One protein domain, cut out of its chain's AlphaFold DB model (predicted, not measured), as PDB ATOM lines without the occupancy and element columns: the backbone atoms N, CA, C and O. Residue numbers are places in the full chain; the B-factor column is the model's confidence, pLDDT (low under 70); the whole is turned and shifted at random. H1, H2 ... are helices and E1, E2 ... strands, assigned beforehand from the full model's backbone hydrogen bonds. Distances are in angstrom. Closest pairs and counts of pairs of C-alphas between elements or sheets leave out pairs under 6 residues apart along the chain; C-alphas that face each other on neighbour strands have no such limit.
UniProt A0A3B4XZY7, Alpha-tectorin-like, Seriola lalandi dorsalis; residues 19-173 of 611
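Overview. This is residues 19 to 173 of the 611 residues of the protein "Alpha-tectorin-like" of Seriola lalandi dorsalis (UniProt A0A3B4XZY7). Two twisted sheets of six strands lie face to face as a sandwich, with the small hairpin E3 E4 at one end and the short helix H1 over one face of the sheet E1 E8 E9 E10 E11 E14, where E11 and E14 run. Along the chain, the 155 printed residues hold E1 to E8, then H1, then E9 to E14. The sheets run E1 E8 E9 E10 E11 E14 and E2 E5 E6 E7 E12 E13; both are antiparallel, and the class is mostly strand. The whole is compact and rounded, with a radius of gyration of the C-alphas of 14.4 A and spans of 39 by 35 by 29 A.

Along the chain. Begin the first sheet at C-alpha 19, (-16.082, -65.843, 7.457), where E1, residues 19 to 21, starts. Beside it find E8, residues 79 to 85, then E9, 109 to 115, E10, 121 to 129, 23.4 A long, E11, 133 to 139, and E14, 167 to 170, which ends at C-alpha 170, (-16.057, -88.097, -4.765). The second sheet holds E2, residues 25 to 28, E5, 43 to 49, E6, 52 to 56, E7, 69 to 73, E12, 145 to 152, 22.8 A long, and E13, 155 to 163, 23.5 A long. E3 is residues 34 to 36, E4 is 39 to 41, and H1 is 94 to 98.

Arrangement. In the first sheet, E9, E10 and E11 form a meander, each strand the antiparallel neighbour of the one before; look at N 112 and O 125, 2.9 A, and N 126 and O 136, 2.8 A. At its edges, N 21 and O 80 of E1 and E8 are 2.8 A apart, and N 135 and O 169 of E11 and E14 are 2.8 A apart. Across the sandwich, the facing parts are 9.0 A centre to centre, their strands at 23 degrees. In the second sheet, E5, E6 and E7 form another meander, with N 47 and O 54 3.0 A apart and N 55 and O 70 2.8 A apart. H1 is on the first sheet at a height of 9.0 A, only just over E11, with 3 of its 5 C-alphas there; its O i to N i+4 pair is within hydrogen-bond range. In the hairpin E3 and E4, N 36 and O 39 are 2.9 A apart; the closest C-alphas of E3 and E11, Asp 35 and Pro 133, are 5.6 A apart. E4 runs on into E5 at 77 degrees.

Size, cuts and confidence. The C-alphas farthest apart, Glu 63 and Ser 92, are 40.3 A from each other. The printed part has no cut. The link E6 to E7, residues 57 to 68, is long. Mean pLDDT of the printed part is 90.9; residue 141 is under 70.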
ATOM      1  N   GLU A  19     -14.815 -66.499   7.125       93.38
ATOM      2  CA  GLU A  19     -16.082 -65.843   7.457       93.38
ATOM      3  C   GLU A  19     -16.951 -66.750   8.332       93.38
ATOM      4  O   GLU A  19     -17.168 -67.914   7.999       93.38
ATOM      5  N   THR A  20     -17.415 -66.244   9.472       92.25
ATOM      6  CA  THR A  20     -18.295 -66.972  10.401       92.25
ATOM      7  C   THR A  20     -19.758 -66.675  10.117       92.25
ATOM      8  O   THR A  20     -20.096 -65.544   9.779       92.25
ATOM      9  N   PHE A  21     -20.635 -67.649  10.342       93.69
ATOM     10  CA  PHE A  21     -22.074 -67.501  10.150       93.69
ATOM     11  C   PHE A  21     -22.872 -68.256  11.217       93.69
ATOM     12  O   PHE A  21     -22.483 -69.332  11.663       93.69
ATOM     13  N   THR A  22     -24.010 -67.692  11.617       88.62
ATOM     14  CA  THR A  22     -24.956 -68.272  12.596       88.62
ATOM     15  C   THR A  22     -26.352 -68.491  12.003       88.62
ATOM     16  O   THR A  22     -27.260 -68.929  12.698       88.62
ATOM     17  N   SER A  23     -26.539 -68.155  10.726       85.25
ATOM     18  CA  SER A  23     -27.793 -68.243   9.975       85.25
ATOM     19  C   SER A  23     -27.500 -68.665   8.532       85.25
ATOM     20  O   SER A  23     -26.372 -69.052   8.220       85.25
ATOM     21  N   ASN A  24     -28.495 -68.556   7.644       91.31
ATOM     22  CA  ASN A  24     -28.310 -68.699   6.200       91.31
ATOM     23  C   ASN A  24     -27.073 -67.926   5.723       91.31
ATOM     24  O   ASN A  24     -26.948 -66.725   5.957       91.31
ATOM     25  N   PHE A  25     -26.175 -68.639   5.057       95.25
ATOM     26  CA  PHE A  25     -24.886 -68.157   4.601       95.25
ATOM     27  C   PHE A  25     -24.739 -68.428   3.113       95.25
ATOM     28  O   PHE A  25     -24.969 -69.548   2.657       95.25
ATOM     29  N   THR A  26     -24.312 -67.417   2.366       95.75
ATOM     30  CA  THR A  26     -24.027 -67.535   0.938       95.75
ATOM     31  C   THR A  26     -22.633 -67.009   0.681       95.75
ATOM     32  O   THR A  26     -22.297 -65.910   1.122       95.75
ATOM     33  N   LYS A  27     -21.830 -67.758  -0.075       95.94
ATOM     34  CA  LYS A  27     -20.497 -67.300  -0.457       95.94
ATOM     35  C   LYS A  27     -20.194 -67.549  -1.918       95.94
ATOM     36  O   LYS A  27     -20.381 -68.656  -2.417       95.94
ATOM     37  N   ASN A  28     -19.663 -66.517  -2.568       94.81
ATOM     38  CA  ASN A  28     -19.042 -66.644  -3.874       94.81
ATOM     39  C   ASN A  28     -17.698 -67.370  -3.724       94.81
ATOM     40  O   ASN A  28     -16.819 -66.944  -2.973       94.81
ATOM     41  N   ILE A  29     -17.575 -68.480  -4.437       94.44
ATOM     42  CA  ILE A  29     -16.414 -69.361  -4.473       94.44
ATOM     43  C   ILE A  29     -15.833 -69.450  -5.890       94.44
ATOM     44  O   ILE A  29     -15.128 -70.405  -6.178       94.44
ATOM     45  N   SER A  30     -16.079 -68.475  -6.775       93.06
ATOM     46  CA  SER A  30     -15.563 -68.463  -8.158       93.06
ATOM     47  C   SER A  30     -14.042 -68.603  -8.262       93.06
ATOM     48  O   SER A  30     -13.543 -69.078  -9.277       93.06
ATOM     49  N   ASP A  31     -13.298 -68.228  -7.219       89.88
ATOM     50  CA  ASP A  31     -11.844 -68.406  -7.174       89.88
ATOM     51  C   ASP A  31     -11.399 -69.827  -6.780       89.88
ATOM     52  O   ASP A  31     -10.243 -70.197  -6.974       89.88
ATOM     53  N   CYS A  32     -12.270 -70.582  -6.108       92.56
ATOM     54  CA  CYS A  32     -12.070 -71.998  -5.800       92.56
ATOM     55  C   CYS A  32     -13.393 -72.773  -5.947       92.56
ATOM     56  O   CYS A  32     -13.982 -73.228  -4.958       92.56
ATOM     57  N   PRO A  33     -13.903 -72.839  -7.183       93.44
ATOM     58  CA  PRO A  33     -15.229 -73.357  -7.488       93.44
ATOM     59  C   PRO A  33     -15.275 -74.876  -7.364       93.44
ATOM     60  O   PRO A  33     -14.259 -75.568  -7.475       93.44
ATOM     61  N   ILE A  34     -16.481 -75.382  -7.138       92.88
ATOM     62  CA  ILE A  34     -16.731 -76.790  -6.837       92.88
ATOM     63  C   ILE A  34     -17.552 -77.385  -7.970       92.88
ATOM     64  O   ILE A  34     -18.595 -76.842  -8.333       92.88
ATOM     65  N   ASP A  35     -17.100 -78.520  -8.487       91.75
ATOM     66  CA  ASP A  35     -17.893 -79.325  -9.406       91.75
ATOM     67  C   ASP A  35     -18.644 -80.393  -8.599       91.75
ATOM     68  O   ASP A  35     -18.128 -80.934  -7.620       91.75
ATOM     69  N   PHE A  36     -19.899 -80.649  -8.953       90.94
ATOM     70  CA  PHE A  36     -20.758 -81.599  -8.251       90.94
ATOM     71  C   PHE A  36     -21.735 -82.215  -9.259       90.94
ATOM     72  O   PHE A  36     -22.600 -81.510  -9.789       90.94
ATOM     73  N   PHE A  37     -21.624 -83.527  -9.495       88.69
ATOM     74  CA  PHE A  37     -22.404 -84.279 -10.494       88.69
ATOM     75  C   PHE A  37     -22.439 -83.598 -11.875       88.69
ATOM     76  O   PHE A  37     -23.503 -83.209 -12.368       88.69
ATOM     77  N   GLY A  38     -21.258 -83.392 -12.465       85.88
ATOM     78  CA  GLY A  38     -21.078 -82.804 -13.797       85.88
ATOM     79  C   GLY A  38     -21.411 -81.314 -13.929       85.88
ATOM     80  O   GLY A  38     -21.283 -80.758 -15.019       85.88
ATOM     81  N   GLN A  39     -21.837 -80.642 -12.855       89.50
ATOM     82  CA  GLN A  39     -22.145 -79.214 -12.866       89.50
ATOM     83  C   GLN A  39     -21.139 -78.427 -12.029       89.50
ATOM     84  O   GLN A  39     -20.852 -78.781 -10.888       89.50
ATOM     85  N   ARG A  40     -20.657 -77.317 -12.589       93.19
ATOM     86  CA  ARG A  40     -19.755 -76.380 -11.920       93.19
ATOM     87  C   ARG A  40     -20.514 -75.307 -11.153       93.19
ATOM     88  O   ARG A  40     -21.424 -74.679 -11.698       93.19
ATOM     89  N   TYR A  41     -20.101 -75.064  -9.914       94.25
ATOM     90  CA  TYR A  41     -20.740 -74.122  -9.006       94.25
ATOM     91  C   TYR A  41     -19.767 -73.064  -8.497       94.25
ATOM     92  O   TYR A  41     -18.694 -73.352  -7.967       94.25
ATOM     93  N   ASN A  42     -20.215 -71.817  -8.619       95.69
ATOM     94  CA  ASN A  42     -19.481 -70.623  -8.210       95.69
ATOM     95  C   ASN A  42     -20.001 -70.030  -6.897       95.69
ATOM     96  O   ASN A  42     -19.452 -69.050  -6.409       95.69
ATOM     97  N   ASN A  43     -21.060 -70.603  -6.328       95.19
ATOM     98  CA  ASN A  43     -21.626 -70.184  -5.054       95.19
ATOM     99  C   ASN A  43     -21.877 -71.405  -4.170       95.19
ATOM    100  O   ASN A  43     -22.163 -72.495  -4.667       95.19
ATOM    101  N   ILE A  44     -21.792 -71.198  -2.862       95.62
ATOM    102  CA  ILE A  44     -22.162 -72.175  -1.840       95.62
ATOM    103  C   ILE A  44     -23.186 -71.545  -0.901       95.62
ATOM    104  O   ILE A  44     -23.060 -70.374  -0.538       95.62
ATOM    105  N   TYR A  45     -24.190 -72.328  -0.526       96.06
ATOM    106  CA  TYR A  45     -25.303 -71.927   0.322       96.06
ATOM    107  C   TYR A  45     -25.343 -72.860   1.524       96.06
ATOM    108  O   TYR A  45     -25.536 -74.067   1.367       96.06
ATOM    109  N   VAL A  46     -25.147 -72.322   2.720       95.75
ATOM    110  CA  VAL A  46     -25.190 -73.087   3.965       95.75
ATOM    111  C   VAL A  46     -26.364 -72.614   4.803       95.75
ATOM    112  O   VAL A  46     -26.548 -71.420   5.011       95.75
ATOM    113  N   ASN A  47     -27.173 -73.551   5.277       93.88
ATOM    114  CA  ASN A  47     -28.276 -73.283   6.195       93.88
ATOM    115  C   ASN A  47     -28.140 -74.220   7.398       93.88
ATOM    116  O   ASN A  47     -27.856 -75.405   7.219       93.88
ATOM    117  N   ILE A  48     -28.322 -73.672   8.599       91.31
ATOM    118  CA  ILE A  48     -28.402 -74.401   9.863       91.31
ATOM    119  C   ILE A  48     -29.765 -74.063  10.480       91.31
ATOM    120  O   ILE A  48     -29.983 -72.936  10.915       91.31
ATOM    121  N   THR A  49     -30.688 -75.026  10.504       87.69
ATOM    122  CA  THR A  49     -32.039 -74.861  11.069       87.69
ATOM    123  C   THR A  49     -32.409 -76.096  11.889       87.69
ATOM    124  O   THR A  49     -32.389 -77.204  11.363       87.69
ATOM    125  N   ASN A  50     -32.785 -75.925  13.162       82.12
ATOM    126  CA  ASN A  50     -33.284 -77.000  14.040       82.12
ATOM    127  C   ASN A  50     -32.405 -78.271  14.058       82.12
ATOM    128  O   ASN A  50     -32.906 -79.388  13.942       82.12
ATOM    129  N   GLY A  51     -31.082 -78.106  14.151       79.94
ATOM    130  CA  GLY A  51     -30.121 -79.216  14.127       79.94
ATOM    131  C   GLY A  51     -29.898 -79.849  12.747       79.94
ATOM    132  O   GLY A  51     -29.096 -80.765  12.617       79.94
ATOM    133  N   GLN A  52     -30.559 -79.380  11.690       89.56
ATOM    134  CA  GLN A  52     -30.255 -79.766  10.314       89.56
ATOM    135  C   GLN A  52     -29.314 -78.738   9.688       89.56
ATOM    136  O   GLN A  52     -29.658 -77.565   9.550       89.56
ATOM    137  N   SER A  53     -28.140 -79.194   9.264       93.69
ATOM    138  CA  SER A  53     -27.170 -78.404   8.509       93.69
ATOM    139  C   SER A  53     -27.130 -78.873   7.061       93.69
ATOM    140  O   SER A  53     -26.942 -80.060   6.796       93.69
ATOM    141  N   THR A  54     -27.291 -77.957   6.110       95.06
ATOM    142  CA  THR A  54     -27.245 -78.254   4.671       95.06
ATOM    143  C   THR A  54     -26.212 -77.384   3.984       95.06
ATOM    144  O   THR A  54     -26.240 -76.171   4.162       95.06
ATOM    145  N   ILE A  55     -25.357 -77.990   3.166       96.62
ATOM    146  CA  ILE A  55     -24.391 -77.328   2.289       96.62
ATOM    147  C   ILE A  55     -24.837 -77.594   0.853       96.62
ATOM    148  O   ILE A  55     -24.714 -78.720   0.382       96.62
ATOM    149  N   CYS A  56     -25.380 -76.591   0.176       95.50
ATOM    150  CA  CYS A  56     -25.979 -76.700  -1.152       95.50
ATOM    151  C   CYS A  56     -25.283 -75.790  -2.170       95.50
ATOM    152  O   CYS A  56     -24.633 -74.812  -1.797       95.50
ATOM    153  N   PHE A  57     -25.444 -76.083  -3.463       93.19
ATOM    154  CA  PHE A  57     -24.642 -75.433  -4.509       93.19
ATOM    155  C   PHE A  57     -25.448 -74.599  -5.522       93.19
ATOM    156  O   PHE A  57     -24.905 -73.674  -6.121       93.19
ATOM    157  N   LYS A  58     -26.756 -74.846  -5.683       89.62
ATOM    158  CA  LYS A  58     -27.621 -74.060  -6.592       89.62
ATOM    159  C   LYS A  58     -28.377 -72.917  -5.895       89.62
ATOM    160  O   LYS A  58     -28.668 -71.909  -6.528       89.62
ATOM    161  N   GLY A  59     -28.671 -73.080  -4.609       90.69
ATOM    162  CA  GLY A  59     -29.447 -72.165  -3.763       90.69
ATOM    163  C   GLY A  59     -29.673 -72.775  -2.377       90.69
ATOM    164  O   GLY A  59     -29.078 -73.813  -2.064       90.69
ATOM    165  N   PHE A  60     -30.545 -72.197  -1.548       88.56
ATOM    166  CA  PHE A  60     -30.962 -72.844  -0.298       88.56
ATOM    167  C   PHE A  60     -31.877 -74.046  -0.577       88.56
ATOM    168  O   PHE A  60     -32.657 -74.053  -1.532       88.56
ATOM    169  N   LYS A  61     -31.790 -75.088   0.261       80.00
ATOM    170  CA  LYS A  61     -32.501 -76.363   0.057       80.00
ATOM    171  C   LYS A  61     -34.014 -76.190  -0.135       80.00
ATOM    172  O   LYS A  61     -34.573 -76.783  -1.051       80.00
ATOM    173  N   ASN A  62     -34.657 -75.379   0.703       72.31
ATOM    174  CA  ASN A  62     -36.116 -75.208   0.705       72.31
ATOM    175  C   ASN A  62     -36.623 -74.269  -0.403       72.31
ATOM    176  O   ASN A  62     -37.825 -74.171  -0.618       72.31
ATOM    177  N   GLU A  63     -35.715 -73.599  -1.109       77.44
ATOM    178  CA  GLU A  63     -36.037 -72.573  -2.107       77.44
ATOM    179  C   GLU A  63     -35.720 -73.038  -3.534       77.44
ATOM    180  O   GLU A  63     -36.112 -72.397  -4.505       77.44
ATOM    181  N   THR A  64     -34.990 -74.149  -3.688       77.12
ATOM    182  CA  THR A  64     -34.481 -74.601  -4.987       77.12
ATOM    183  C   THR A  64     -34.797 -76.070  -5.240       77.12
ATOM    184  O   THR A  64     -34.178 -76.971  -4.670       77.12
ATOM    185  N   VAL A  65     -35.713 -76.320  -6.176       77.88
ATOM    186  CA  VAL A  65     -36.024 -77.670  -6.659       77.88
ATOM    187  C   VAL A  65     -34.816 -78.252  -7.401       77.88
ATOM    188  O   VAL A  65     -34.190 -77.589  -8.234       77.88
ATOM    189  N   GLY A  66     -34.494 -79.514  -7.108       78.00
ATOM    190  CA  GLY A  66     -33.424 -80.234  -7.798       78.00
ATOM    191  C   GLY A  66     -32.012 -79.766  -7.424       78.00
ATOM    192  O   GLY A  66     -31.119 -79.812  -8.264       78.00
ATOM    193  N   ASN A  67     -31.806 -79.296  -6.193       87.38
ATOM    194  CA  ASN A  67     -30.498 -78.870  -5.697       87.38
ATOM    195  C   ASN A  67     -29.579 -80.064  -5.374       87.38
ATOM    196  O   ASN A  67     -30.053 -81.152  -5.031       87.38
ATOM    197  N   ASN A  68     -28.271 -79.828  -5.448       92.06
ATOM    198  CA  ASN A  68     -27.240 -80.745  -4.974       92.06
ATOM    199  C   ASN A  68     -26.768 -80.256  -3.607       92.06
ATOM    200  O   ASN A  68     -26.430 -79.078  -3.466       92.06
ATOM    201  N   CYS A  69     -26.778 -81.132  -2.605       95.00
ATOM    202  CA  CYS A  69     -26.451 -80.773  -1.236       95.00
ATOM    203  C   CYS A  69     -25.736 -81.905  -0.488       95.00
ATOM    204  O   CYS A  69     -25.949 -83.086  -0.756       95.00
ATOM    205  N   LEU A  70     -24.956 -81.526   0.521       96.69
ATOM    206  CA  LEU A  70     -24.578 -82.391   1.633       96.69
ATOM    207  C   LEU A  70     -25.391 -81.994   2.858       96.69
ATOM    208  O   LEU A  70     -25.590 -80.804   3.110       96.69
ATOM    209  N   GLN A  71     -25.858 -82.976   3.617       95.06
ATOM    210  CA  GLN A  71     -26.721 -82.722   4.759       95.06
ATOM    211  C   GLN A  71     -26.275 -83.512   5.981       95.06
ATOM    212  O   GLN A  71     -25.970 -84.695   5.894       95.06
ATOM    213  N   VAL A  72     -26.272 -82.840   7.125       94.56
ATOM    214  CA  VAL A  72     -25.923 -83.405   8.429       94.56
ATOM    215  C   VAL A  72     -27.031 -83.062   9.407       94.56
ATOM    216  O   VAL A  72     -27.543 -81.942   9.397       94.56
ATOM    217  N   PHE A  73     -27.394 -84.018  10.254       91.62
ATOM    218  CA  PHE A  73     -28.310 -83.789  11.362       91.62
ATOM    219  C   PHE A  73     -27.573 -83.941  12.680       91.62
ATOM    220  O   PHE A  73     -27.132 -85.037  13.022       91.62
ATOM    221  N   ASP A  74     -27.457 -82.840  13.405       90.12
ATOM    222  CA  ASP A  74     -26.946 -82.798  14.761       90.12
ATOM    223  C   ASP A  74     -27.415 -81.512  15.456       90.12
ATOM    224  O   ASP A  74     -27.160 -80.406  14.978       90.12
ATOM    225  N   THR A  75     -28.096 -81.651  16.593       90.25
ATOM    226  CA  THR A  75     -28.605 -80.518  17.381       90.25
ATOM    227  C   THR A  75     -27.502 -79.676  18.011       90.25
ATOM    228  O   THR A  75     -27.755 -78.524  18.353       90.25
ATOM    229  N   ASP A  76     -26.288 -80.216  18.147       90.38
ATOM    230  CA  ASP A  76     -25.155 -79.482  18.711       90.38
ATOM    231  C   ASP A  76     -24.566 -78.481  17.705       90.38
ATOM    232  O   ASP A  76     -23.816 -77.589  18.098       90.38
ATOM    233  N   ILE A  77     -24.897 -78.603  16.412       91.44
ATOM    234  CA  ILE A  77     -24.455 -77.671  15.373       91.44
ATOM    235  C   ILE A  77     -25.358 -76.438  15.381       91.44
ATOM    236  O   ILE A  77     -26.534 -76.504  15.022       91.44
ATOM    237  N   VAL A  78     -24.782 -75.288  15.731       91.94
ATOM    238  CA  VAL A  78     -25.517 -74.014  15.852       91.94
ATOM    239  C   VAL A  78     -24.945 -72.894  14.988       91.94
ATOM    240  O   VAL A  78     -25.611 -71.892  14.750       91.94
ATOM    241  N   LYS A  79     -23.698 -73.032  14.535       92.75
ATOM    242  CA  LYS A  79     -23.010 -72.031  13.717       92.75
ATOM    243  C   LYS A  79     -21.958 -72.689  12.839       92.75
ATOM    244  O   LYS A  79     -21.665 -73.876  12.987       92.75
ATOM    245  N   GLY A  80     -21.372 -71.921  11.936       93.94
ATOM    246  CA  GLY A  80     -20.290 -72.401  11.104       93.94
ATOM    247  C   GLY A  80     -19.273 -71.334  10.737       93.94
ATOM    248  O   GLY A  80     -19.426 -70.143  11.002       93.94
ATOM    249  N   LEU A  81     -18.199 -71.811  10.130       94.88
ATOM    250  CA  LEU A  81     -17.110 -71.017   9.596       94.88
ATOM    251  C   LEU A  81     -16.845 -71.497   8.173       94.88
ATOM    252  O   LEU A  81     -16.711 -72.693   7.923       94.88
ATOM    253  N   TRP A  82     -16.737 -70.566   7.240       96.25
ATOM    254  CA  TRP A  82     -16.216 -70.812   5.907       96.25
ATOM    255  C   TRP A  82     -14.764 -70.348   5.828       96.25
ATOM    256  O   TRP A  82     -14.393 -69.337   6.432       96.25
ATOM    257  N   SER A  83     -13.935 -71.065   5.068       94.69
ATOM    258  CA  SER A  83     -12.622 -70.553   4.677       94.69
ATOM    259  C   SER A  83     -12.154 -71.025   3.305       94.69
ATOM    260  O   SER A  83     -12.429 -72.148   2.884       94.69
ATOM    261  N   LYS A  84     -11.375 -70.188   2.622       94.12
ATOM    262  CA  LYS A  84     -10.626 -70.565   1.419       94.12
ATOM    263  C   LYS A  84      -9.164 -70.792   1.785       94.12
ATOM    264  O   LYS A  84      -8.578 -70.010   2.529       94.12
ATOM    265  N   SER A  85      -8.569 -71.838   1.229       90.00
ATOM    266  CA  SER A  85      -7.130 -72.092   1.311       90.00
ATOM    267  C   SER A  85      -6.548 -72.190  -0.093       90.00
ATOM    268  O   SER A  85      -7.169 -72.792  -0.966       90.00
ATOM    269  N   ILE A  86      -5.371 -71.606  -0.312       89.00
ATOM    270  CA  ILE A  86      -4.626 -71.665  -1.578       89.00
ATOM    271  C   ILE A  86      -3.369 -72.505  -1.326       89.00
ATOM    272  O   ILE A  86      -2.246 -72.011  -1.324       89.00
ATOM    273  N   ILE A  87      -3.593 -73.772  -0.979       87.44
ATOM    274  CA  ILE A  87      -2.540 -74.763  -0.742       87.44
ATOM    275  C   ILE A  87      -2.686 -75.846  -1.799       87.44
ATOM    276  O   ILE A  87      -3.740 -76.494  -1.879       87.44
ATOM    277  N   THR A  88      -1.610 -76.051  -2.556       90.94
ATOM    278  CA  THR A  88      -1.535 -77.076  -3.592       90.94
ATOM    279  C   THR A  88      -1.338 -78.458  -2.986       90.94
ATOM    280  O   THR A  88      -0.335 -78.721  -2.332       90.94
ATOM    281  N   GLU A  89      -2.281 -79.355  -3.255       92.69
ATOM    282  CA  GLU A  89      -2.158 -80.790  -2.993       92.69
ATOM    283  C   GLU A  89      -1.733 -81.500  -4.277       92.69
ATOM    284  O   GLU A  89      -2.331 -81.289  -5.335       92.69
ATOM    285  N   THR A  90      -0.720 -82.355  -4.185       91.31
ATOM    286  CA  THR A  90      -0.173 -83.122  -5.313       91.31
ATOM    287  C   THR A  90      -0.510 -84.610  -5.179       91.31
ATOM    288  O   THR A  90      -1.176 -85.026  -4.229       91.31
ATOM    289  N   ASN A  91      -0.042 -85.430  -6.124       84.44
ATOM    290  CA  ASN A  91      -0.341 -86.866  -6.214       84.44
ATOM    291  C   ASN A  91       0.069 -87.697  -4.975       84.44
ATOM    292  O   ASN A  91      -0.311 -88.857  -4.866       84.44
ATOM    293  N   SER A  92       0.847 -87.137  -4.042       85.69
ATOM    294  CA  SER A  92       1.236 -87.779  -2.777       85.69
ATOM    295  C   SER A  92       0.342 -87.395  -1.590       85.69
ATOM    296  O   SER A  92       0.652 -87.749  -0.452       85.69
ATOM    297  N   SER A  93      -0.753 -86.668  -1.820       91.44
ATOM    298  CA  SER A  93      -1.674 -86.258  -0.760       91.44
ATOM    299  C   SER A  93      -2.499 -87.423  -0.202       91.44
ATOM    300  O   SER A  93      -2.640 -88.480  -0.823       91.44
ATOM    301  N   ASP A  94      -3.101 -87.225   0.974       93.00
ATOM    302  CA  ASP A  94      -4.014 -88.214   1.561       93.00
ATOM    303  C   ASP A  94      -5.224 -88.517   0.667       93.00
ATOM    304  O   ASP A  94      -5.763 -89.621   0.734       93.00
ATOM    305  N   TYR A  95      -5.634 -87.570  -0.185       94.25
ATOM    306  CA  TYR A  95      -6.728 -87.771  -1.136       94.25
ATOM    307  C   TYR A  95      -6.392 -88.906  -2.106       94.25
ATOM    308  O   TYR A  95      -7.166 -89.849  -2.225       94.25
ATOM    309  N   HIS A  96      -5.206 -88.868  -2.717       93.75
ATOM    310  CA  HIS A  96      -4.748 -89.883  -3.670       93.75
ATOM    311  C   HIS A  96      -4.538 -91.254  -3.020       93.75
ATOM    312  O   HIS A  96      -4.754 -92.281  -3.656       93.75
ATOM    313  N   ARG A  97      -4.152 -91.283  -1.737       93.19
ATOM    314  CA  ARG A  97      -4.021 -92.535  -0.976       93.19
ATOM    315  C   ARG A  97      -5.362 -93.201  -0.662       93.19
ATOM    316  O   ARG A  97      -5.397 -94.419  -0.525       93.19
ATOM    317  N   ASN A  98      -6.431 -92.421  -0.496       93.88
ATOM    318  CA  ASN A  98      -7.735 -92.922  -0.043       93.88
ATOM    319  C   ASN A  98      -8.790 -93.002  -1.156       93.88
ATOM    320  O   ASN A  98      -9.818 -93.645  -0.957       93.88
ATOM    321  N   LEU A  99      -8.559 -92.365  -2.306       91.19
ATOM    322  CA  LEU A  99      -9.456 -92.384  -3.459       91.19
ATOM    323  C   LEU A  99      -8.762 -93.026  -4.662       91.19
ATOM    324  O   LEU A  99      -7.887 -92.438  -5.297       91.19
ATOM    325  N   THR A 100      -9.183 -94.242  -4.993       86.81
ATOM    326  CA  THR A 100      -8.704 -94.991  -6.160       86.81
ATOM    327  C   THR A 100      -9.009 -94.244  -7.457       86.81
ATOM    328  O   THR A 100     -10.136 -93.791  -7.655       86.81
ATOM    329  N   GLY A 101      -8.023 -94.132  -8.351       85.56
ATOM    330  CA  GLY A 101      -8.184 -93.497  -9.668       85.56
ATOM    331  C   GLY A 101      -8.175 -91.962  -9.666       85.56
ATOM    332  O   GLY A 101      -8.321 -91.357 -10.729       85.56
ATOM    333  N   LEU A 102      -7.974 -91.315  -8.513       90.44
ATOM    334  CA  LEU A 102      -7.771 -89.867  -8.445       90.44
ATOM    335  C   LEU A 102      -6.403 -89.505  -9.044       90.44
ATOM    336  O   LEU A 102      -5.408 -90.179  -8.773       90.44
ATOM    337  N   SER A 103      -6.333 -88.442  -9.843       90.56
ATOM    338  CA  SER A 103      -5.075 -87.944 -10.404       90.56
ATOM    339  C   SER A 103      -5.048 -86.416 -10.490       90.56
ATOM    340  O   SER A 103      -6.072 -85.746 -10.368       90.56
ATOM    341  N   GLY A 104      -3.866 -85.845 -10.723       91.25
ATOM    342  CA  GLY A 104      -3.692 -84.403 -10.887       91.25
ATOM    343  C   GLY A 104      -3.476 -83.665  -9.565       91.25
ATOM    344  O   GLY A 104      -3.350 -84.253  -8.498       91.25
ATOM    345  N   SER A 105      -3.402 -82.338  -9.633       93.56
ATOM    346  CA  SER A 105      -3.171 -81.491  -8.457       93.56
ATOM    347  C   SER A 105      -4.330 -80.528  -8.237       93.56
ATOM    348  O   SER A 105      -5.040 -80.185  -9.180       93.56
ATOM    349  N   SER A 106      -4.516 -80.096  -6.991       94.44
ATOM    350  CA  SER A 106      -5.544 -79.125  -6.615       94.44
ATOM    351  C   SER A 106      -4.902 -77.950  -5.897       94.44
ATOM    352  O   SER A 106      -4.374 -78.124  -4.802       94.44
ATOM    353  N   SER A 107      -4.932 -76.760  -6.500       93.75
ATOM    354  CA  SER A 107      -4.248 -75.555  -6.000       93.75
ATOM    355  C   SER A 107      -5.003 -74.809  -4.896       93.75
ATOM    356  O   SER A 107      -4.438 -73.940  -4.230       93.75
ATOM    357  N   CYS A 108      -6.280 -75.128  -4.684       94.25
ATOM    358  CA  CYS A 108      -7.125 -74.448  -3.714       94.25
ATOM    359  C   CYS A 108      -8.098 -75.415  -3.028       94.25
ATOM    360  O   CYS A 108      -8.318 -76.536  -3.484       94.25
ATOM    361  N   SER A 109      -8.685 -74.978  -1.914       95.19
ATOM    362  CA  SER A 109      -9.813 -75.662  -1.281       95.19
ATOM    363  C   SER A 109     -10.802 -74.683  -0.673       95.19
ATOM    364  O   SER A 109     -10.392 -73.690  -0.061       95.19
ATOM    365  N   THR A 110     -12.078 -75.039  -0.736       96.00
ATOM    366  CA  THR A 110     -13.158 -74.391   0.010       96.00
ATOM    367  C   THR A 110     -13.469 -75.232   1.246       96.00
ATOM    368  O   THR A 110     -13.639 -76.443   1.144       96.00
ATOM    369  N   ASN A 111     -13.525 -74.618   2.425       95.88
ATOM    370  CA  ASN A 111     -13.760 -75.296   3.697       95.88
ATOM    371  C   ASN A 111     -15.053 -74.812   4.338       95.88
ATOM    372  O   ASN A 111     -15.301 -73.607   4.382       95.88
ATOM    373  N   ILE A 112     -15.814 -75.743   4.905       96.88
ATOM    374  CA  ILE A 112     -16.927 -75.464   5.812       96.88
ATOM    375  C   ILE A 112     -16.663 -76.200   7.119       96.88
ATOM    376  O   ILE A 112     -16.478 -77.415   7.126       96.88
ATOM    377  N   PHE A 113     -16.667 -75.471   8.223       94.81
ATOM    378  CA  PHE A 113     -16.589 -76.011   9.572       94.81
ATOM    379  C   PHE A 113     -17.936 -75.786  10.241       94.81
ATOM    380  O   PHE A 113     -18.403 -74.651  10.308       94.81
ATOM    381  N   LEU A 114     -18.553 -76.850  10.736       94.19
ATOM    382  CA  LEU A 114     -19.771 -76.767  11.534       94.19
ATOM    383  C   LEU A 114     -19.385 -76.843  13.007       94.19
ATOM    384  O   LEU A 114     -18.561 -77.677  13.387       94.19
ATOM    385  N   GLN A 115     -19.926 -75.940  13.817       92.62
ATOM    386  CA  GLN A 115     -19.462 -75.675  15.173       92.62
ATOM    387  C   GLN A 115     -20.600 -75.703  16.190       92.62
ATOM    388  O   GLN A 115     -21.751 -75.378  15.882       92.62
ATOM    389  N   ASN A 116     -20.232 -76.022  17.430       90.75
ATOM    390  CA  ASN A 116     -21.113 -75.873  18.581       90.75
ATOM    391  C   ASN A 116     -21.156 -74.427  19.106       90.75
ATOM    392  O   ASN A 116     -20.495 -73.518  18.591       90.75
ATOM    393  N   THR A 117     -21.929 -74.209  20.169       89.50
ATOM    394  CA  THR A 117     -22.070 -72.910  20.847       89.50
ATOM    395  C   THR A 117     -20.722 -72.334  21.291       89.50
ATOM    396  O   THR A 117     -20.468 -71.147  21.074       89.50
ATOM    397  N   ASN A 118     -19.812 -73.188  21.771       89.50
ATOM    398  CA  ASN A 118     -18.463 -72.846  22.236       89.50
ATOM    399  C   ASN A 118     -17.438 -72.618  21.106       89.50
ATOM    400  O   ASN A 118     -16.255 -72.432  21.382       89.50
ATOM    401  N   SER A 119     -17.862 -72.618  19.836       87.38
ATOM    402  CA  SER A 119     -16.977 -72.512  18.660       87.38
ATOM    403  C   SER A 119     -16.040 -73.708  18.452       87.38
ATOM    404  O   SER A 119     -15.131 -73.627  17.622       87.38
ATOM    405  N   SER A 120     -16.251 -74.827  19.149       90.62
ATOM    406  CA  SER A 120     -15.553 -76.077  18.843       90.62
ATOM    407  C   SER A 120     -16.055 -76.600  17.502       90.62
ATOM    408  O   SER A 120     -17.264 -76.663  17.267       90.62
ATOM    409  N   ILE A 121     -15.131 -76.948  16.607       90.56
ATOM    410  CA  ILE A 121     -15.455 -77.589  15.330       90.56
ATOM    411  C   ILE A 121     -15.977 -78.985  15.649       90.56
ATOM    412  O   ILE A 121     -15.330 -79.703  16.389       90.56
ATOM    413  N   LEU A 122     -17.129 -79.358  15.106       92.25
ATOM    414  CA  LEU A 122     -17.710 -80.693  15.243       92.25
ATOM    415  C   LEU A 122     -17.408 -81.547  14.010       92.25
ATOM    416  O   LEU A 122     -17.017 -82.708  14.116       92.25
ATOM    417  N   ILE A 123     -17.553 -80.950  12.826       94.12
ATOM    418  CA  ILE A 123     -17.279 -81.596  11.545       94.12
ATOM    419  C   ILE A 123     -16.766 -80.564  10.538       94.12
ATOM    420  O   ILE A 123     -17.274 -79.443  10.449       94.12
ATOM    421  N   GLN A 124     -15.742 -80.948   9.780       95.06
ATOM    422  CA  GLN A 124     -15.147 -80.144   8.717       95.06
ATOM    423  C   GLN A 124     -15.360 -80.809   7.360       95.06
ATOM    424  O   GLN A 124     -15.071 -81.993   7.192       95.06
ATOM    425  N   PHE A 125     -15.753 -80.008   6.375       97.44
ATOM    426  CA  PHE A 125     -15.775 -80.346   4.959       97.44
ATOM    427  C   PHE A 125     -14.688 -79.553   4.243       97.44
ATOM    428  O   PHE A 125     -14.675 -78.326   4.315       97.44
ATOM    429  N   ASN A 126     -13.785 -80.236   3.549       96.62
ATOM    430  CA  ASN A 126     -12.781 -79.619   2.689       96.62
ATOM    431  C   ASN A 126     -13.014 -80.078   1.246       96.62
ATOM    432  O   ASN A 126     -12.798 -81.246   0.919       96.62
ATOM    433  N   PHE A 127     -13.485 -79.154   0.414       97.06
ATOM    434  CA  PHE A 127     -13.819 -79.359  -0.990       97.06
ATOM    435  C   PHE A 127     -12.624 -79.000  -1.872       97.06
ATOM    436  O   PHE A 127     -12.053 -77.913  -1.726       97.06
ATOM    437  N   ARG A 128     -12.263 -79.897  -2.793       94.94
ATOM    438  CA  ARG A 128     -11.159 -79.722  -3.746       94.94
ATOM    439  C   ARG A 128     -11.533 -80.250  -5.124       94.94
ATOM    440  O   ARG A 128     -12.343 -81.165  -5.247       94.94
ATOM    441  N   MET A 129     -10.889 -79.695  -6.146       92.38
ATOM    442  CA  MET A 129     -10.984 -80.167  -7.527       92.38
ATOM    443  C   MET A 129      -9.622 -80.693  -7.984       92.38
ATOM    444  O   MET A 129      -8.658 -79.926  -7.999       92.38
ATOM    445  N   PHE A 130      -9.551 -81.981  -8.316       91.75
ATOM    446  CA  PHE A 130      -8.401 -82.634  -8.957       91.75
ATOM    447  C   PHE A 130      -8.798 -83.012 -10.396       91.75
ATOM    448  O   PHE A 130      -9.483 -82.236 -11.060       91.75
ATOM    449  N   SER A 131      -8.443 -84.207 -10.882       89.38
ATOM    450  CA  SER A 131      -9.065 -84.798 -12.078       89.38
ATOM    451  C   SER A 131     -10.566 -85.077 -11.910       89.38
ATOM    452  O   SER A 131     -11.270 -85.240 -12.903       89.38
ATOM    453  N   ALA A 132     -11.045 -85.121 -10.664       90.81
ATOM    454  CA  ALA A 132     -12.444 -85.230 -10.271       90.81
ATOM    455  C   ALA A 132     -12.702 -84.391  -8.998       90.81
ATOM    456  O   ALA A 132     -11.757 -84.130  -8.236       90.81
ATOM    457  N   PRO A 133     -13.951 -83.962  -8.738       93.38
ATOM    458  CA  PRO A 133     -14.278 -83.207  -7.536       93.38
ATOM    459  C   PRO A 133     -14.374 -84.124  -6.316       93.38
ATOM    460  O   PRO A 133     -14.981 -85.197  -6.360       93.38
ATOM    461  N   VAL A 134     -13.789 -83.689  -5.201       95.06
ATOM    462  CA  VAL A 134     -13.694 -84.483  -3.973       95.06
ATOM    463  C   VAL A 134     -14.005 -83.655  -2.734       95.06
ATOM    464  O   VAL A 134     -13.778 -82.442  -2.684       95.06
ATOM    465  N   VAL A 135     -14.463 -84.339  -1.691       96.94
ATOM    466  CA  VAL A 135     -14.616 -83.787  -0.349       96.94
ATOM    467  C   VAL A 135     -13.902 -84.669   0.672       96.94
ATOM    468  O   VAL A 135     -14.044 -85.892   0.689       96.94
ATOM    469  N   LYS A 136     -13.124 -84.028   1.543       96.81
ATOM    470  CA  LYS A 136     -12.579 -84.620   2.766       96.81
ATOM    471  C   LYS A 136     -13.465 -84.201   3.930       96.81
ATOM    472  O   LYS A 136     -13.611 -83.006   4.189       96.81
ATOM    473  N   VAL A 137     -14.035 -85.176   4.629       96.94
ATOM    474  CA  VAL A 137     -14.917 -84.967   5.780       96.94
ATOM    475  C   VAL A 137     -14.206 -85.434   7.041       96.94
ATOM    476  O   VAL A 137     -13.856 -86.606   7.157       96.94
ATOM    477  N   THR A 138     -13.955 -84.520   7.975       94.88
ATOM    478  CA  THR A 138     -13.199 -84.805   9.204       94.88
ATOM    479  C   THR A 138     -14.078 -84.539  10.425       94.88
ATOM    480  O   THR A 138     -14.467 -83.386  10.618       94.88
ATOM    481  N   PRO A 139     -14.414 -85.567  11.230       92.06
ATOM    482  CA  PRO A 139     -15.068 -85.366  12.518       92.06
ATOM    483  C   PRO A 139     -14.042 -84.878  13.551       92.06
ATOM    484  O   PRO A 139     -12.868 -85.250  13.482       92.06
ATOM    485  N   ASP A 140     -14.477 -84.073  14.514       84.31
ATOM    486  CA  ASP A 140     -13.627 -83.642  15.626       84.31
ATOM    487  C   ASP A 140     -13.542 -84.691  16.755       84.31
ATOM    488  O   ASP A 140     -14.284 -85.673  16.830       84.31
ATOM    489  N   SER A 141     -12.591 -84.468  17.660       65.44
ATOM    490  CA  SER A 141     -12.360 -85.213  18.892       65.44
ATOM    491  C   SER A 141     -13.546 -85.214  19.867       65.44
ATOM    492  O   SER A 141     -13.760 -86.236  20.525       65.44
ATOM    493  N   SER A 142     -14.318 -84.120  19.939       72.25
ATOM    494  CA  SER A 142     -15.411 -83.930  20.908       72.25
ATOM    495  C   SER A 142     -16.664 -84.764  20.609       72.25
ATOM    496  O   SER A 142     -17.309 -85.263  21.532       72.25
ATOM    497  N   LYS A 143     -16.984 -84.985  19.328       73.62
ATOM    498  CA  LYS A 143     -18.086 -85.845  18.875       73.62
ATOM    499  C   LYS A 143     -17.676 -86.541  17.585       73.62
ATOM    500  O   LYS A 143     -17.397 -85.898  16.583       73.62
ATOM    501  N   LYS A 144     -17.612 -87.873  17.619       77.75
ATOM    502  CA  LYS A 144     -16.930 -88.654  16.574       77.75
ATOM    503  C   LYS A 144     -17.841 -89.194  15.477       77.75
ATOM    504  O   LYS A 144     -17.313 -89.587  14.445       77.75
ATOM    505  N   ASN A 145     -19.154 -89.253  15.691       88.69
ATOM    506  CA  ASN A 145     -20.070 -89.991  14.821       88.69
ATOM    507  C   ASN A 145     -21.066 -89.052  14.142       88.69
ATOM    508  O   ASN A 145     -21.905 -88.464  14.817       88.69
ATOM    509  N   PHE A 146     -21.009 -88.981  12.813       92.06
ATOM    510  CA  PHE A 146     -21.955 -88.247  11.975       92.06
ATOM    511  C   PHE A 146     -22.436 -89.114  10.817       92.06
ATOM    512  O   PHE A 146     -21.705 -89.970  10.315       92.06
ATOM    513  N   VAL A 147     -23.654 -88.842  10.357       94.06
ATOM    514  CA  VAL A 147     -24.161 -89.339   9.077       94.06
ATOM    515  C   VAL A 147     -24.301 -88.143   8.146       94.06
ATOM    516  O   VAL A 147     -24.999 -87.184   8.478       94.06
ATOM    517  N   VAL A 148     -23.614 -88.193   7.007       96.19
ATOM    518  CA  VAL A 148     -23.725 -87.180   5.953       96.19
ATOM    519  C   VAL A 148     -24.560 -87.752   4.815       96.19
ATOM    520  O   VAL A 148     -24.145 -88.709   4.165       96.19
ATOM    521  N   ASP A 149     -25.722 -87.166   4.560       95.38
ATOM    522  CA  ASP A 149     -26.565 -87.526   3.423       95.38
ATOM    523  C   ASP A 149     -26.054 -86.809   2.159       95.38
ATOM    524  O   ASP A 149     -25.965 -85.574   2.123       95.38
ATOM    525  N   LEU A 150     -25.747 -87.577   1.108       93.69
ATOM    526  CA  LEU A 150     -25.454 -87.072  -0.232       93.69
ATOM    527  C   LEU A 150     -26.770 -86.890  -0.992       93.69
ATOM    528  O   LEU A 150     -27.431 -87.868  -1.348       93.69
ATOM    529  N   VAL A 151     -27.148 -85.642  -1.255       91.31
ATOM    530  CA  VAL A 151     -28.394 -85.294  -1.943       91.31
ATOM    531  C   VAL A 151     -28.079 -84.763  -3.333       91.31
ATOM    532  O   VAL A 151     -27.392 -83.755  -3.481       91.31
ATOM    533  N   VAL A 152     -28.620 -85.412  -4.359       89.00
ATOM    534  CA  VAL A 152     -28.423 -85.033  -5.762       89.00
ATOM    535  C   VAL A 152     -29.778 -84.827  -6.396       89.00
ATOM    536  O   VAL A 152     -30.640 -85.704  -6.342       89.00
ATOM    537  N   ARG A 153     -29.991 -83.643  -6.971       87.31
ATOM    538  CA  ARG A 153     -31.285 -83.239  -7.537       87.31
ATOM    539  C   ARG A 153     -32.464 -83.474  -6.575       87.31
ATOM    540  O   ARG A 153     -33.555 -83.839  -6.999       87.31
ATOM    541  N   GLY A 154     -32.248 -83.247  -5.279       83.69
ATOM    542  CA  GLY A 154     -33.258 -83.418  -4.226       83.69
ATOM    543  C   GLY A 154     -33.490 -84.855  -3.733       83.69
ATOM    544  O   GLY A 154     -34.263 -85.035  -2.795       83.69
ATOM    545  N   VAL A 155     -32.819 -85.862  -4.298       85.19
ATOM    546  CA  VAL A 155     -32.917 -87.266  -3.861       85.19
ATOM    547  C   VAL A 155     -31.659 -87.658  -3.091       85.19
ATOM    548  O   VAL A 155     -30.546 -87.364  -3.524       85.19
ATOM    549  N   THR A 156     -31.811 -88.331  -1.949       90.06
ATOM    550  CA  THR A 156     -30.673 -88.893  -1.207       90.06
ATOM    551  C   THR A 156     -30.133 -90.119  -1.941       90.06
ATOM    552  O   THR A 156     -30.822 -91.134  -2.013       90.06
ATOM    553  N   LEU A 157     -28.920 -90.020  -2.494       88.00
ATOM    554  CA  LEU A 157     -28.278 -91.099  -3.256       88.00
ATOM    555  C   LEU A 157     -27.368 -91.987  -2.405       88.00
ATOM    556  O   LEU A 157     -27.241 -93.171  -2.697       88.00
ATOM    557  N   ASP A 158     -26.729 -91.427  -1.378       90.12
ATOM    558  CA  ASP A 158     -25.810 -92.160  -0.501       90.12
ATOM    559  C   ASP A 158     -25.809 -91.557   0.914       90.12
ATOM    560  O   ASP A 158     -26.230 -90.412   1.113       90.12
ATOM    561  N   LYS A 159     -25.344 -92.331   1.901       93.44
ATOM    562  CA  LYS A 159     -25.186 -91.912   3.299       93.44
ATOM    563  C   LYS A 159     -23.808 -92.283   3.817       93.44
ATOM    564  O   LYS A 159     -23.454 -93.458   3.910       93.44
ATOM    565  N   TRP A 160     -23.027 -91.284   4.203       94.06
ATOM    566  CA  TRP A 160     -21.664 -91.483   4.676       94.06
ATOM    567  C   TRP A 160     -21.636 -91.541   6.196       94.06
ATOM    568  O   TRP A 160     -21.861 -90.537   6.869       94.06
ATOM    569  N   ASN A 161     -21.311 -92.715   6.730       92.12
ATOM    570  CA  ASN A 161     -21.048 -92.884   8.154       92.12
ATOM    571  C   ASN A 161     -19.620 -92.419   8.457       92.12
ATOM    572  O   ASN A 161     -18.644 -93.067   8.075       92.12
ATOM    573  N   VAL A 162     -19.503 -91.281   9.131       91.31
ATOM    574  CA  VAL A 162     -18.240 -90.667   9.537       91.31
ATOM    575  C   VAL A 162     -18.055 -90.941  11.027       91.31
ATOM    576  O   VAL A 162     -18.628 -90.236  11.852       91.31
ATOM    577  N   SER A 163     -17.284 -91.979  11.368       87.56
ATOM    578  CA  SER A 163     -17.129 -92.465  12.750       87.56
ATOM    579  C   SER A 163     -15.670 -92.439  13.207       87.56
ATOM    580  O   SER A 163     -14.904 -93.373  12.974       87.56
ATOM    581  N   GLY A 164     -15.267 -91.348  13.858       83.94
ATOM    582  CA  GLY A 164     -13.967 -91.175  14.514       83.94
ATOM    583  C   GLY A 164     -12.755 -91.144  13.583       83.94
ATOM    584  O   GLY A 164     -11.626 -91.135  14.068       83.94
ATOM    585  N   ARG A 165     -12.972 -91.145  12.265       88.19
ATOM    586  CA  ARG A 165     -11.938 -91.102  11.229       88.19
ATOM    587  C   ARG A 165     -12.377 -90.183  10.097       88.19
ATOM    588  O   ARG A 165     -13.568 -90.061   9.818       88.19
ATOM    589  N   THR A 166     -11.404 -89.569   9.438       92.62
ATOM    590  CA  THR A 166     -11.632 -88.810   8.208       92.62
ATOM    591  C   THR A 166     -12.115 -89.727   7.088       92.62
ATOM    592  O   THR A 166     -11.578 -90.820   6.907       92.62
ATOM    593  N   VAL A 167     -13.086 -89.256   6.307       94.81
ATOM    594  CA  VAL A 167     -13.595 -89.937   5.112       94.81
ATOM    595  C   VAL A 167     -13.311 -89.077   3.882       94.81
ATOM    596  O   VAL A 167     -13.440 -87.854   3.926       94.81
ATOM    597  N   TYR A 168     -12.925 -89.720   2.785       95.69
ATOM    598  CA  TYR A 168     -12.691 -89.091   1.487       95.69
ATOM    599  C   TYR A 168     -13.759 -89.588   0.518       95.69
ATOM    600  O   TYR A 168     -14.025 -90.790   0.467       95.69
ATOM    601  N   LYS A 169     -14.401 -88.675  -0.212       94.94
ATOM    602  CA  LYS A 169     -15.498 -88.998  -1.131       94.94
ATOM    603  C   LYS A 169     -15.391 -88.198  -2.419       94.94
ATOM    604  O   LYS A 169     -15.001 -87.031  -2.386       94.94
ATOM    605  N   TYR A 170     -15.776 -88.815  -3.529       93.56
ATOM    606  CA  TYR A 170     -16.057 -88.097  -4.765       93.56
ATOM    607  C   TYR A 170     -17.386 -87.335  -4.637       93.56
ATOM    608  O   TYR A 170     -18.313 -87.791  -3.969       93.56
ATOM    609  N   LEU A 171     -17.465 -86.158  -5.258       92.56
ATOM    610  CA  LEU A 171     -18.699 -85.365  -5.393       92.56
ATOM    611  C   LEU A 171     -19.366 -85.565  -6.761       92.56
ATOM    612  O   LEU A 171     -20.323 -84.872  -7.103       92.56
ATOM    613  N   ASP A 172     -18.835 -86.493  -7.547       90.44
ATOM    614  CA  ASP A 172     -19.358 -86.921  -8.836       90.44
ATOM    615  C   ASP A 172     -19.377 -88.451  -8.884       90.44
ATOM    616  O   ASP A 172     -18.736 -89.112  -8.064       90.44
ATOM    617  N   GLY A 173     -20.110 -89.012  -9.836       90.12
ATOM    618  CA  GLY A 173     -20.229 -90.448 -10.017       90.12
ATOM    619  C   GLY A 173     -21.357 -90.824 -10.966       90.12
ATOM    620  O   GLY A 173     -22.208 -90.016 -11.339       90.12
TER     621      GLY A 173